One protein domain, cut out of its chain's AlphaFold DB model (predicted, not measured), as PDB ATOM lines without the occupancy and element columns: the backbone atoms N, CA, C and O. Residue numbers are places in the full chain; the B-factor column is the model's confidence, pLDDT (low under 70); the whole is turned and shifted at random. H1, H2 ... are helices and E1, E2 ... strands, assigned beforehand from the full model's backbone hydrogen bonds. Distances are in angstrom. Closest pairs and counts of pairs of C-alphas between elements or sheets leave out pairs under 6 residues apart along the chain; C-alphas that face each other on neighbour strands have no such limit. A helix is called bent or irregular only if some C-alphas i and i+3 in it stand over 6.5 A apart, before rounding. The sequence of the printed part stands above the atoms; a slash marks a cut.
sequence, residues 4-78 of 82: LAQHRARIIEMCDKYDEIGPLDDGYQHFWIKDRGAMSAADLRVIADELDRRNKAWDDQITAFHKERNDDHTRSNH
ATOM      1  N   LEU A   4      -2.923   4.932  73.520       85.50
ATOM      2  CA  LEU A   4      -3.048   5.329  74.923       85.50
ATOM      3  C   LEU A   4      -4.241   6.263  75.119       85.50
ATOM      4  O   LEU A   4      -5.064   6.025  76.000       85.50
ATOM      5  N   ALA A   5      -4.393   7.263  74.249       90.62
ATOM      6  CA  ALA A   5      -5.549   8.155  74.262       90.62
ATOM      7  C   ALA A   5      -6.879   7.397  74.089       90.62
ATOM      8  O   ALA A   5      -7.838   7.655  74.813       90.62
ATOM      9  N   GLN A   6      -6.928   6.414  73.181       93.62
ATOM     10  CA  GLN A   6      -8.119   5.574  72.995       93.62
ATOM     11  C   GLN A   6      -8.431   4.705  74.216       93.62
ATOM     12  O   GLN A   6      -9.599   4.537  74.564       93.62
ATOM     13  N   HIS A   7      -7.404   4.148  74.866       92.81
ATOM     14  CA  HIS A   7      -7.583   3.375  76.094       92.81
ATOM     15  C   HIS A   7      -8.149   4.243  77.217       92.81
ATOM     16  O   HIS A   7      -9.150   3.871  77.823       92.81
ATOM     17  N   ARG A   8      -7.574   5.438  77.428       96.00
ATOM     18  CA  ARG A   8      -8.055   6.394  78.438       96.00
ATOM     19  C   ARG A   8      -9.524   6.749  78.222       96.00
ATOM     20  O   ARG A   8     -10.319   6.629  79.147       96.00
ATOM     21  N   ALA A   9      -9.883   7.119  76.991       96.31
ATOM     22  CA  ALA A   9     -11.254   7.473  76.640       96.31
ATOM     23  C   ALA A   9     -12.238   6.327  76.921       96.31
ATOM     24  O   ALA A   9     -13.287   6.558  77.511       96.31
ATOM     25  N   ARG A  10     -11.870   5.086  76.573       95.50
ATOM     26  CA  ARG A  10     -12.715   3.910  76.818       95.50
ATOM     27  C   ARG A  10     -12.961   3.664  78.306       95.50
ATOM     28  O   ARG A  10     -14.074   3.305  78.672       95.50
ATOM     29  N   ILE A  11     -11.937   3.809  79.149       95.44
ATOM     30  CA  ILE A  11     -12.085   3.618  80.599       95.44
ATOM     31  C   ILE A  11     -13.063   4.648  81.170       95.44
ATOM     32  O   ILE A  11     -13.998   4.265  81.866       95.44
ATOM     33  N   ILE A  12     -12.905   5.923  80.804       96.38
ATOM     34  CA  ILE A  12     -13.779   7.006  81.276       96.38
ATOM     35  C   ILE A  12     -15.219   6.797  80.794       96.38
ATOM     36  O   ILE A  12     -16.140   6.813  81.604       96.38
ATOM     37  N   GLU A  13     -15.413   6.504  79.504       96.31
ATOM     38  CA  GLU A  13     -16.736   6.219  78.933       96.31
ATOM     39  C   GLU A  13     -17.421   5.049  79.649       96.31
ATOM     40  O   GLU A  13     -18.620   5.079  79.918       96.31
ATOM     41  N   MET A  14     -16.657   4.011  79.992       93.69
ATOM     42  CA  MET A  14     -17.174   2.882  80.750       93.69
ATOM     43  C   MET A  14     -17.569   3.284  82.172       93.69
ATOM     44  O   MET A  14     -18.595   2.800  82.644       93.69
ATOM     45  N   CYS A  15     -16.802   4.119  82.868       94.62
ATOM     46  CA  CYS A  15     -17.195   4.613  84.190       94.62
ATOM     47  C   CYS A  15     -18.482   5.445  84.120       94.62
ATOM     48  O   CYS A  15     -19.405   5.194  84.891       94.62
ATOM     49  N   ASP A  16     -18.589   6.347  83.141       94.56
ATOM     50  CA  ASP A  16     -19.774   7.193  82.954       94.56
ATOM     51  C   ASP A  16     -21.015   6.367  82.590       94.56
ATOM     52  O   ASP A  16     -22.095   6.564  83.140       94.56
ATOM     53  N   LYS A  17     -20.864   5.380  81.700       94.19
ATOM     54  CA  LYS A  17     -21.968   4.511  81.267       94.19
ATOM     55  C   LYS A  17     -22.600   3.717  82.417       94.19
ATOM     56  O   LYS A  17     -23.764   3.334  82.312       94.19
ATOM     57  N   TYR A  18     -21.835   3.413  83.460       92.31
ATOM     58  CA  TYR A  18     -22.282   2.579  84.577       92.31
ATOM     59  C   TYR A  18     -22.420   3.361  85.885       92.31
ATOM     60  O   TYR A  18     -22.613   2.739  86.925       92.31
ATOM     61  N   ASP A  19     -22.364   4.694  85.812       93.31
ATOM     62  CA  ASP A  19     -22.521   5.591  86.959       93.31
ATOM     63  C   ASP A  19     -21.548   5.262  88.105       93.31
ATOM     64  O   ASP A  19     -21.885   5.250  89.284       93.31
ATOM     65  N   GLU A  20     -20.309   4.928  87.736       94.75
ATOM     66  CA  GLU A  20     -19.266   4.546  88.695       94.75
ATOM     67  C   GLU A  20     -18.522   5.760  89.254       94.75
ATOM     68  O   GLU A  20     -17.693   5.600  90.145       94.75
ATOM     69  N   ILE A  21     -18.770   6.957  88.717       96.38
ATOM     70  CA  ILE A  21     -18.211   8.213  89.215       96.38
ATOM     71  C   ILE A  21     -19.355   9.148  89.584       96.38
ATOM     72  O   ILE A  21     -20.099   9.572  88.703       96.38
ATOM     73  N   GLY A  22     -19.443   9.519  90.859       95.31
ATOM     74  CA  GLY A  22     -20.477  10.432  91.340       95.31
ATOM     75  C   GLY A  22     -20.085  11.196  92.605       95.31
ATOM     76  O   GLY A  22     -19.127  10.812  93.283       95.31
ATOM     77  N   PRO A  23     -20.787  12.299  92.920       95.62
ATOM     78  CA  PRO A  23     -20.541  13.076  94.128       95.62
ATOM     79  C   PRO A  23     -21.005  12.341  95.391       95.62
ATOM     80  O   PRO A  23     -22.009  11.630  95.364       95.62
ATOM     81  N   LEU A  24     -20.314  12.588  96.504       93.81
ATOM     82  CA  LEU A  24     -20.788  12.270  97.855       93.81
ATOM     83  C   LEU A  24     -21.055  13.562  98.651       93.81
ATOM     84  O   LEU A  24     -21.015  14.667  98.107       93.81
ATOM     85  N   ASP A  25     -21.340  13.420  99.945       95.00
ATOM     86  CA  ASP A  25     -21.739  14.515 100.842       95.00
ATOM     87  C   ASP A  25     -20.653  15.588 101.051       95.00
ATOM     88  O   ASP A  25     -20.948  16.695 101.500       95.00
ATOM     89  N   ASP A  26     -19.398  15.281 100.728       93.00
ATOM     90  CA  ASP A  26     -18.261  16.206 100.791       93.00
ATOM     91  C   ASP A  26     -18.090  17.056  99.519       93.00
ATOM     92  O   ASP A  26     -17.188  17.895  99.453       93.00
ATOM     93  N   GLY A  27     -18.939  16.837  98.509       92.81
ATOM     94  CA  GLY A  27     -18.918  17.518  97.215       92.81
ATOM     95  C   GLY A  27     -17.881  16.985  96.219       92.81
ATOM     96  O   GLY A  27     -17.921  17.373  95.048       92.81
ATOM     97  N   TYR A  28     -16.995  16.071  96.625       97.00
ATOM     98  CA  TYR A  28     -16.020  15.462  95.722       97.00
ATOM     99  C   TYR A  28     -16.663  14.340  94.902       97.00
ATOM    100  O   TYR A  28     -17.503  13.572  95.375       97.00
ATOM    101  N   GLN A  29     -16.237  14.219  93.648       97.81
ATOM    102  CA  GLN A  29     -16.476  13.055  92.808       97.81
ATOM    103  C   GLN A  29     -15.653  11.878  93.323       97.81
ATOM    104  O   GLN A  29     -14.448  12.002  93.554       97.81
ATOM    105  N   HIS A  30     -16.309  10.732  93.432       97.38
ATOM    106  CA  HIS A  30     -15.752   9.481  93.915       97.38
ATOM    107  C   HIS A  30     -15.926   8.399  92.869       97.38
ATOM    108  O   HIS A  30     -16.965   8.331  92.222       97.38
ATOM    109  N   PHE A  31     -14.929   7.526  92.745       96.62
ATOM    110  CA  PHE A  31     -15.066   6.302  91.970       96.62
ATOM    111  C   PHE A  31     -15.529   5.151  92.869       96.62
ATOM    112  O   PHE A  31     -14.854   4.814  93.844       96.62
ATOM    113  N   TRP A  32     -16.649   4.523  92.517       93.00
ATOM    114  CA  TRP A  32     -17.158   3.321  93.164       93.00
ATOM    115  C   TRP A  32     -17.543   2.273  92.122       93.00
ATOM    116  O   TRP A  32     -18.531   2.401  91.401       93.00
ATOM    117  N   ILE A  33     -16.767   1.194  92.070       90.31
ATOM    118  CA  ILE A  33     -17.005   0.108  91.128       90.31
ATOM    119  C   ILE A  33     -18.013  -0.896  91.686       90.31
ATOM    120  O   ILE A  33     -17.878  -1.378  92.814       90.31
ATOM    121  N   LYS A  34     -19.002  -1.267  90.869       84.56
ATOM    122  CA  LYS A  34     -19.954  -2.332  91.190       84.56
ATOM    123  C   LYS A  34     -19.819  -3.475  90.185       84.56
ATOM    124  O   LYS A  34     -20.022  -3.292  88.992       84.56
ATOM    125  N   ASP A  35     -19.458  -4.658  90.680       80.88
ATOM    126  CA  ASP A  35     -19.507  -5.931  89.942       80.88
ATOM    127  C   ASP A  35     -18.691  -6.014  88.627       80.88
ATOM    128  O   ASP A  35     -19.032  -6.776  87.724       80.88
ATOM    129  N   ARG A  36     -17.569  -5.286  88.510       77.56
ATOM    130  CA  ARG A  36     -16.671  -5.330  87.329       77.56
ATOM    131  C   ARG A  36     -15.373  -6.119  87.502       77.56
ATOM    132  O   ARG A  36     -14.571  -6.204  86.573       77.56
ATOM    133  N   GLY A  37     -15.169  -6.724  88.668       85.06
ATOM    134  CA  GLY A  37     -13.933  -7.436  88.984       85.06
ATOM    135  C   GLY A  37     -12.771  -6.484  89.278       85.06
ATOM    136  O   GLY A  37     -12.965  -5.415  89.852       85.06
ATOM    137  N   ALA A  38     -11.551  -6.899  88.936       88.38
ATOM    138  CA  ALA A  38     -10.337  -6.145  89.238       88.38
ATOM    139  C   ALA A  38      -9.925  -5.234  88.074       88.38
ATOM    140  O   ALA A  38      -9.973  -5.634  86.912       88.38
ATOM    141  N   MET A  39      -9.449  -4.033  88.402       91.75
ATOM    142  CA  MET A  39      -8.840  -3.113  87.442       91.75
ATOM    143  C   MET A  39      -7.318  -3.155  87.543       91.75
ATOM    144  O   MET A  39      -6.758  -3.389  88.616       91.75
ATOM    145  N   SER A  40      -6.630  -2.907  86.427       95.06
ATOM    146  CA  SER A  40      -5.175  -2.800  86.459       95.06
ATOM    147  C   SER A  40      -4.739  -1.489  87.121       95.06
ATOM    148  O   SER A  40      -5.452  -0.485  87.101       95.06
ATOM    149  N   ALA A  41      -3.507  -1.447  87.633       96.81
ATOM    150  CA  ALA A  41      -2.924  -0.204  88.141       96.81
ATOM    151  C   ALA A  41      -2.818   0.895  87.064       96.81
ATOM    152  O   ALA A  41      -2.694   2.069  87.396       96.81
ATOM    153  N   ALA A  42      -2.810   0.537  85.776       95.81
ATOM    154  CA  ALA A  42      -2.849   1.520  84.699       95.81
ATOM    155  C   ALA A  42      -4.237   2.165  84.597       95.81
ATOM    156  O   ALA A  42      -4.326   3.386  84.530       95.81
ATOM    157  N   ASP A  43      -5.305   1.369  84.668       95.69
ATOM    158  CA  ASP A  43      -6.684   1.868  84.593       95.69
ATOM    159  C   ASP A  43      -7.033   2.733  85.805       95.69
ATOM    160  O   ASP A  43      -7.609   3.806  85.652       95.69
ATOM    161  N   LEU A  44      -6.601   2.319  87.001       96.19
ATOM    162  CA  LEU A  44      -6.807   3.095  88.226       96.19
ATOM    163  C   LEU A  44      -6.138   4.473  88.162       96.19
ATOM    164  O   LEU A  44      -6.692   5.436  88.679       96.19
ATOM    165  N   ARG A  45      -4.983   4.599  87.493       97.69
ATOM    166  CA  ARG A  45      -4.349   5.909  87.269       97.69
ATOM    167  C   ARG A  45      -5.149   6.773  86.301       97.69
ATOM    168  O   ARG A  45      -5.255   7.968  86.525       97.69
ATOM    169  N   VAL A  46      -5.737   6.180  85.260       97.69
ATOM    170  CA  VAL A  46      -6.633   6.924  84.357       97.69
ATOM    171  C   VAL A  46      -7.829   7.475  85.125       97.69
ATOM    172  O   VAL A  46      -8.193   8.629  84.930       97.69
ATOM    173  N   ILE A  47      -8.419   6.657  85.996       97.00
ATOM    174  CA  ILE A  47      -9.553   7.070  86.823       97.00
ATOM    175  C   ILE A  47      -9.129   8.158  87.809       97.00
ATOM    176  O   ILE A  47      -9.828   9.155  87.924       97.00
ATOM    177  N   ALA A  48      -7.981   8.011  88.475       98.06
ATOM    178  CA  ALA A  48      -7.461   9.025  89.390       98.06
ATOM    179  C   ALA A  48      -7.250  10.378  88.690       98.06
ATOM    180  O   ALA A  48      -7.782  11.382  89.154       98.06
ATOM    181  N   ASP A  49      -6.588  10.393  87.526       98.19
ATOM    182  CA  ASP A  49      -6.399  11.616  86.732       98.19
ATOM    183  C   ASP A  49      -7.745  12.273  86.365       98.19
ATOM    184  O   ASP A  49      -7.872  13.498  86.311       98.19
ATOM    185  N   GLU A  50      -8.757  11.457  86.063       98.00
ATOM    186  CA  GLU A  50     -10.092  11.942  85.721       98.00
ATOM    187  C   GLU A  50     -10.838  12.490  86.945       98.00
ATOM    188  O   GLU A  50     -11.512  13.515  86.830       98.00
ATOM    189  N   LEU A  51     -10.694  11.865  88.116       98.19
ATOM    190  CA  LEU A  51     -11.234  12.387  89.372       98.19
ATOM    191  C   LEU A  51     -10.590  13.728  89.724       98.19
ATOM    192  O   LEU A  51     -11.322  14.676  89.995       98.19
ATOM    193  N   ASP A  52      -9.264  13.853  89.623       98.25
ATOM    194  CA  ASP A  52      -8.553  15.121  89.836       98.25
ATOM    195  C   ASP A  52      -9.087  16.212  88.901       98.25
ATOM    196  O   ASP A  52      -9.382  17.336  89.319       98.25
ATOM    197  N   ARG A  53      -9.297  15.871  87.623       98.25
ATOM    198  CA  ARG A  53      -9.867  16.795  86.636       98.25
ATOM    199  C   ARG A  53     -11.283  17.240  87.008       98.25
ATOM    200  O   ARG A  53     -11.587  18.426  86.879       98.25
ATOM    201  N   ARG A  54     -12.162  16.315  87.416       97.69
ATOM    202  CA  ARG A  54     -13.553  16.636  87.787       97.69
ATOM    203  C   ARG A  54     -13.630  17.409  89.106       97.69
ATOM    204  O   ARG A  54     -14.454  18.311  89.226       97.69
ATOM    205  N   ASN A  55     -12.753  17.091  90.052       98.31
ATOM    206  CA  ASN A  55     -12.729  17.684  91.386       98.31
ATOM    207  C   ASN A  55     -12.044  19.041  91.442       98.31
ATOM    208  O   ASN A  55     -12.300  19.794  92.376       98.31
ATOM    209  N   LYS A  56     -11.240  19.396  90.434       98.00
ATOM    210  CA  LYS A  56     -10.474  20.644  90.423       98.00
ATOM    211  C   LYS A  56     -11.293  21.884  90.800       98.00
ATOM    212  O   LYS A  56     -10.846  22.687  91.606       98.00
ATOM    213  N   ALA A  57     -12.484  22.052  90.225       96.50
ATOM    214  CA  ALA A  57     -13.296  23.239  90.492       96.50
ATOM    215  C   ALA A  57     -13.795  23.305  91.946       96.50
ATOM    216  O   ALA A  57     -13.901  24.394  92.505       96.50
ATOM    217  N   TRP A  58     -14.102  22.154  92.547       96.06
ATOM    218  CA  TRP A  58     -14.511  22.060  93.948       96.06
ATOM    219  C   TRP A  58     -13.321  22.261  94.890       96.06
ATOM    220  O   TRP A  58     -13.397  23.060  95.820       96.06
ATOM    221  N   ASP A  59     -12.191  21.624  94.589       96.00
ATOM    222  CA  ASP A  59     -10.938  21.773  95.333       96.00
ATOM    223  C   ASP A  59     -10.456  23.235  95.359       96.00
ATOM    224  O   ASP A  59     -10.099  23.766  96.415       96.00
ATOM    225  N   ASP A  60     -10.552  23.936  94.222       96.31
ATOM    226  CA  ASP A  60     -10.234  25.362  94.119       96.31
ATOM    227  C   ASP A  60     -11.150  26.209  95.041       96.31
ATOM    228  O   ASP A  60     -10.677  27.149  95.688       96.31
ATOM    229  N   GLN A  61     -12.444  25.871  95.158       94.56
ATOM    230  CA  GLN A  61     -13.397  26.570  96.039       94.56
ATOM    231  C   GLN A  61     -13.100  26.331  97.522       94.56
ATOM    232  O   GLN A  61     -13.055  27.281  98.307       94.56
ATOM    233  N   ILE A  62     -12.866  25.076  97.907       93.38
ATOM    234  CA  ILE A  62     -12.519  24.704  99.283       93.38
ATOM    235  C   ILE A  62     -11.202  25.371  99.697       93.38
ATOM    236  O   ILE A  62     -11.106  25.967 100.774       93.38
ATOM    237  N   THR A  63     -10.205  25.355  98.813       92.75
ATOM    238  CA  THR A  63      -8.916  26.018  99.033       92.75
ATOM    239  C   THR A  63      -9.082  27.526  99.222       92.75
ATOM    240  O   THR A  63      -8.504  28.097 100.154       92.75
ATOM    241  N   ALA A  64      -9.894  28.182  98.387       92.19
ATOM    242  CA  ALA A  64     -10.178  29.610  98.514       92.19
ATOM    243  C   ALA A  64     -10.861  29.942  99.851       92.19
ATOM    244  O   ALA A  64     -10.386  30.820 100.575       92.19
ATOM    245  N   PHE A  65     -11.895  29.184 100.231       89.12
ATOM    246  CA  PHE A  65     -12.605  29.358 101.502       89.12
ATOM    247  C   PHE A  65     -11.667  29.258 102.713       89.12
ATOM    248  O   PHE A  65     -11.706  30.084 103.629       89.12
ATOM    249  N   HIS A  66     -10.780  28.259 102.727       87.88
ATOM    250  CA  HIS A  66      -9.822  28.097 103.816       87.88
ATOM    251  C   HIS A  66      -8.786  29.221 103.870       87.88
ATOM    252  O   HIS A  66      -8.406  29.634 104.969       87.88
ATOM    253  N   LYS A  67      -8.356  29.741 102.716       86.69
ATOM    254  CA  LYS A  67      -7.430  30.874 102.646       86.69
ATOM    255  C   LYS A  67      -8.059  32.149 103.213       86.69
ATOM    256  O   LYS A  67      -7.477  32.753 104.108       86.69
ATOM    257  N   GLU A  68      -9.262  32.503 102.764       83.94
ATOM    258  CA  GLU A  68      -9.983  33.693 103.242       83.94
ATOM    259  C   GLU A  68     -10.216  33.651 104.755       83.94
ATOM    260  O   GLU A  68      -9.960  34.626 105.464       83.94
ATOM    261  N   ARG A  69     -10.623  32.489 105.278       79.44
ATOM    262  CA  ARG A  69     -10.859  32.311 106.713       79.44
ATOM    263  C   ARG A  69      -9.587  32.485 107.548       79.44
ATOM    264  O   ARG A  69      -9.657  33.037 108.646       79.44
ATOM    265  N   ASN A  70      -8.440  32.017 107.060       74.69
ATOM    266  CA  ASN A  70      -7.160  32.156 107.762       74.69
ATOM    267  C   ASN A  70      -6.645  33.606 107.734       74.69
ATOM    268  O   ASN A  70      -6.085  34.083 108.726       74.69
ATOM    269  N   ASP A  71      -6.881  34.324 106.636       72.94
ATOM    270  CA  ASP A  71      -6.498  35.731 106.500       72.94
ATOM    271  C   ASP A  71      -7.311  36.628 107.458       72.94
ATOM    272  O   ASP A  71      -6.753  37.535 108.082       72.94
ATOM    273  N   ASP A  72      -8.603  36.339 107.649       67.69
ATOM    274  CA  ASP A  72      -9.474  37.075 108.580       67.69
ATOM    275  C   ASP A  72      -9.090  36.853 110.058       67.69
ATOM    276  O   ASP A  72      -8.951  37.805 110.831       67.69
ATOM    277  N   HIS A  73      -8.779  35.607 110.443       62.66
ATOM    278  CA  HIS A  73      -8.275  35.300 111.793       62.66
ATOM    279  C   HIS A  73      -6.957  36.023 112.104       62.66
ATOM    280  O   HIS A  73      -6.717  36.430 113.241       62.66
ATOM    281  N   THR A  74      -6.100  36.212 111.098       64.50
ATOM    282  CA  THR A  74      -4.812  36.893 111.278       64.50
ATOM    283  C   THR A  74      -4.987  38.408 111.427       64.50
ATOM    284  O   THR A  74      -4.296  39.028 112.237       64.50
ATOM    285  N   ARG A  75      -5.942  39.015 110.707       59.81
ATOM    286  CA  ARG A  75      -6.255  40.454 110.813       59.81
ATOM    287  C   ARG A  75      -6.940  40.822 112.125       59.81
ATOM    288  O   ARG A  75      -6.585  41.838 112.718       59.81
ATOM    289  N   SER A  76      -7.861  39.988 112.605       61.81
ATOM    290  CA  SER A  76      -8.570  40.223 113.870       61.81
ATOM    291  C   SER A  76      -7.620  40.240 115.081       61.81
ATOM    292  O   SER A  76      -7.774  41.054 115.987       61.81
ATOM    293  N   ASN A  77      -6.549  39.435 115.053       58.66
ATOM    294  CA  ASN A  77      -5.538  39.407 116.118       58.66
ATOM    295  C   ASN A  77      -4.566  40.603 116.112       58.66
ATOM    296  O   ASN A  77      -3.896  40.833 117.117       58.66
ATOM    297  N   HIS A  78      -4.450  41.351 115.010       55.47
ATOM    298  CA  HIS A  78      -3.538  42.502 114.909       55.47
ATOM    299  C   HIS A  78      -4.217  43.845 115.219       55.47
ATOM    300  O   HIS A  78      -3.530  44.814 115.513       55.47
TER     301      HIS A  78
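Overview. This is residues 4 to 78 of the 82 residues of an uncharacterized protein of Porticoccaceae bacterium (UniProt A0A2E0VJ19). A long bent helix, H2, makes the length: its first arm, H2a, packs on H1, which crosses it steeply, and on the small antiparallel hairpin E1 E2; residues 63 to 78 stick out. The printed part has 75 residues, mostly helix, with elements in the order H1, E1, E2, H2. It is only just extended, close to loose, radius of gyration of the C-alphas 17.4 A, spanning 56 by 26 by 18 A.

Along the chain. H1, residues 4 to 17, begins at C-alpha 4 (-3.048, 5.329, 74.923) and measures 20.0 A. E1 is residues 21 to 23, E2 29 to 31. H2, residues 41 to 76, one helix by its hydrogen bonds, is bent: C-alphas 54 and 57 are 7.1 A apart. Its arms are H2a, residues 41 to 54, 19.9 A, and H2b, residues 57 to 76, 29.3 A, ending at C-alpha 76 (-8.570, 40.223, 113.870).

Arrangement. H1, with residues 8 to 12 alone, touches H2a at a steep tilt of 68 degrees, only just short of about perpendicular; the closest C-alphas, Arg 8 and Val 46, are 6.1 A apart. In the hairpin, N 30 and O 22 are within hydrogen-bond range, 2.8 A. The closest C-alphas of E2 and H2a, Gln 29 and Leu 51, are 6.3 A apart. H2a and H2b stand at a steep tilt of 57 degrees. Every O i to N i+4 pair is within hydrogen-bond range in H1, H2a and H2b.

Size, cuts and confidence. The farthest C-alphas, Gly 37 and His 78, are 57.2 A apart. The printed part has no cut and no long link. Residues 72 to 78 have pLDDT under 70.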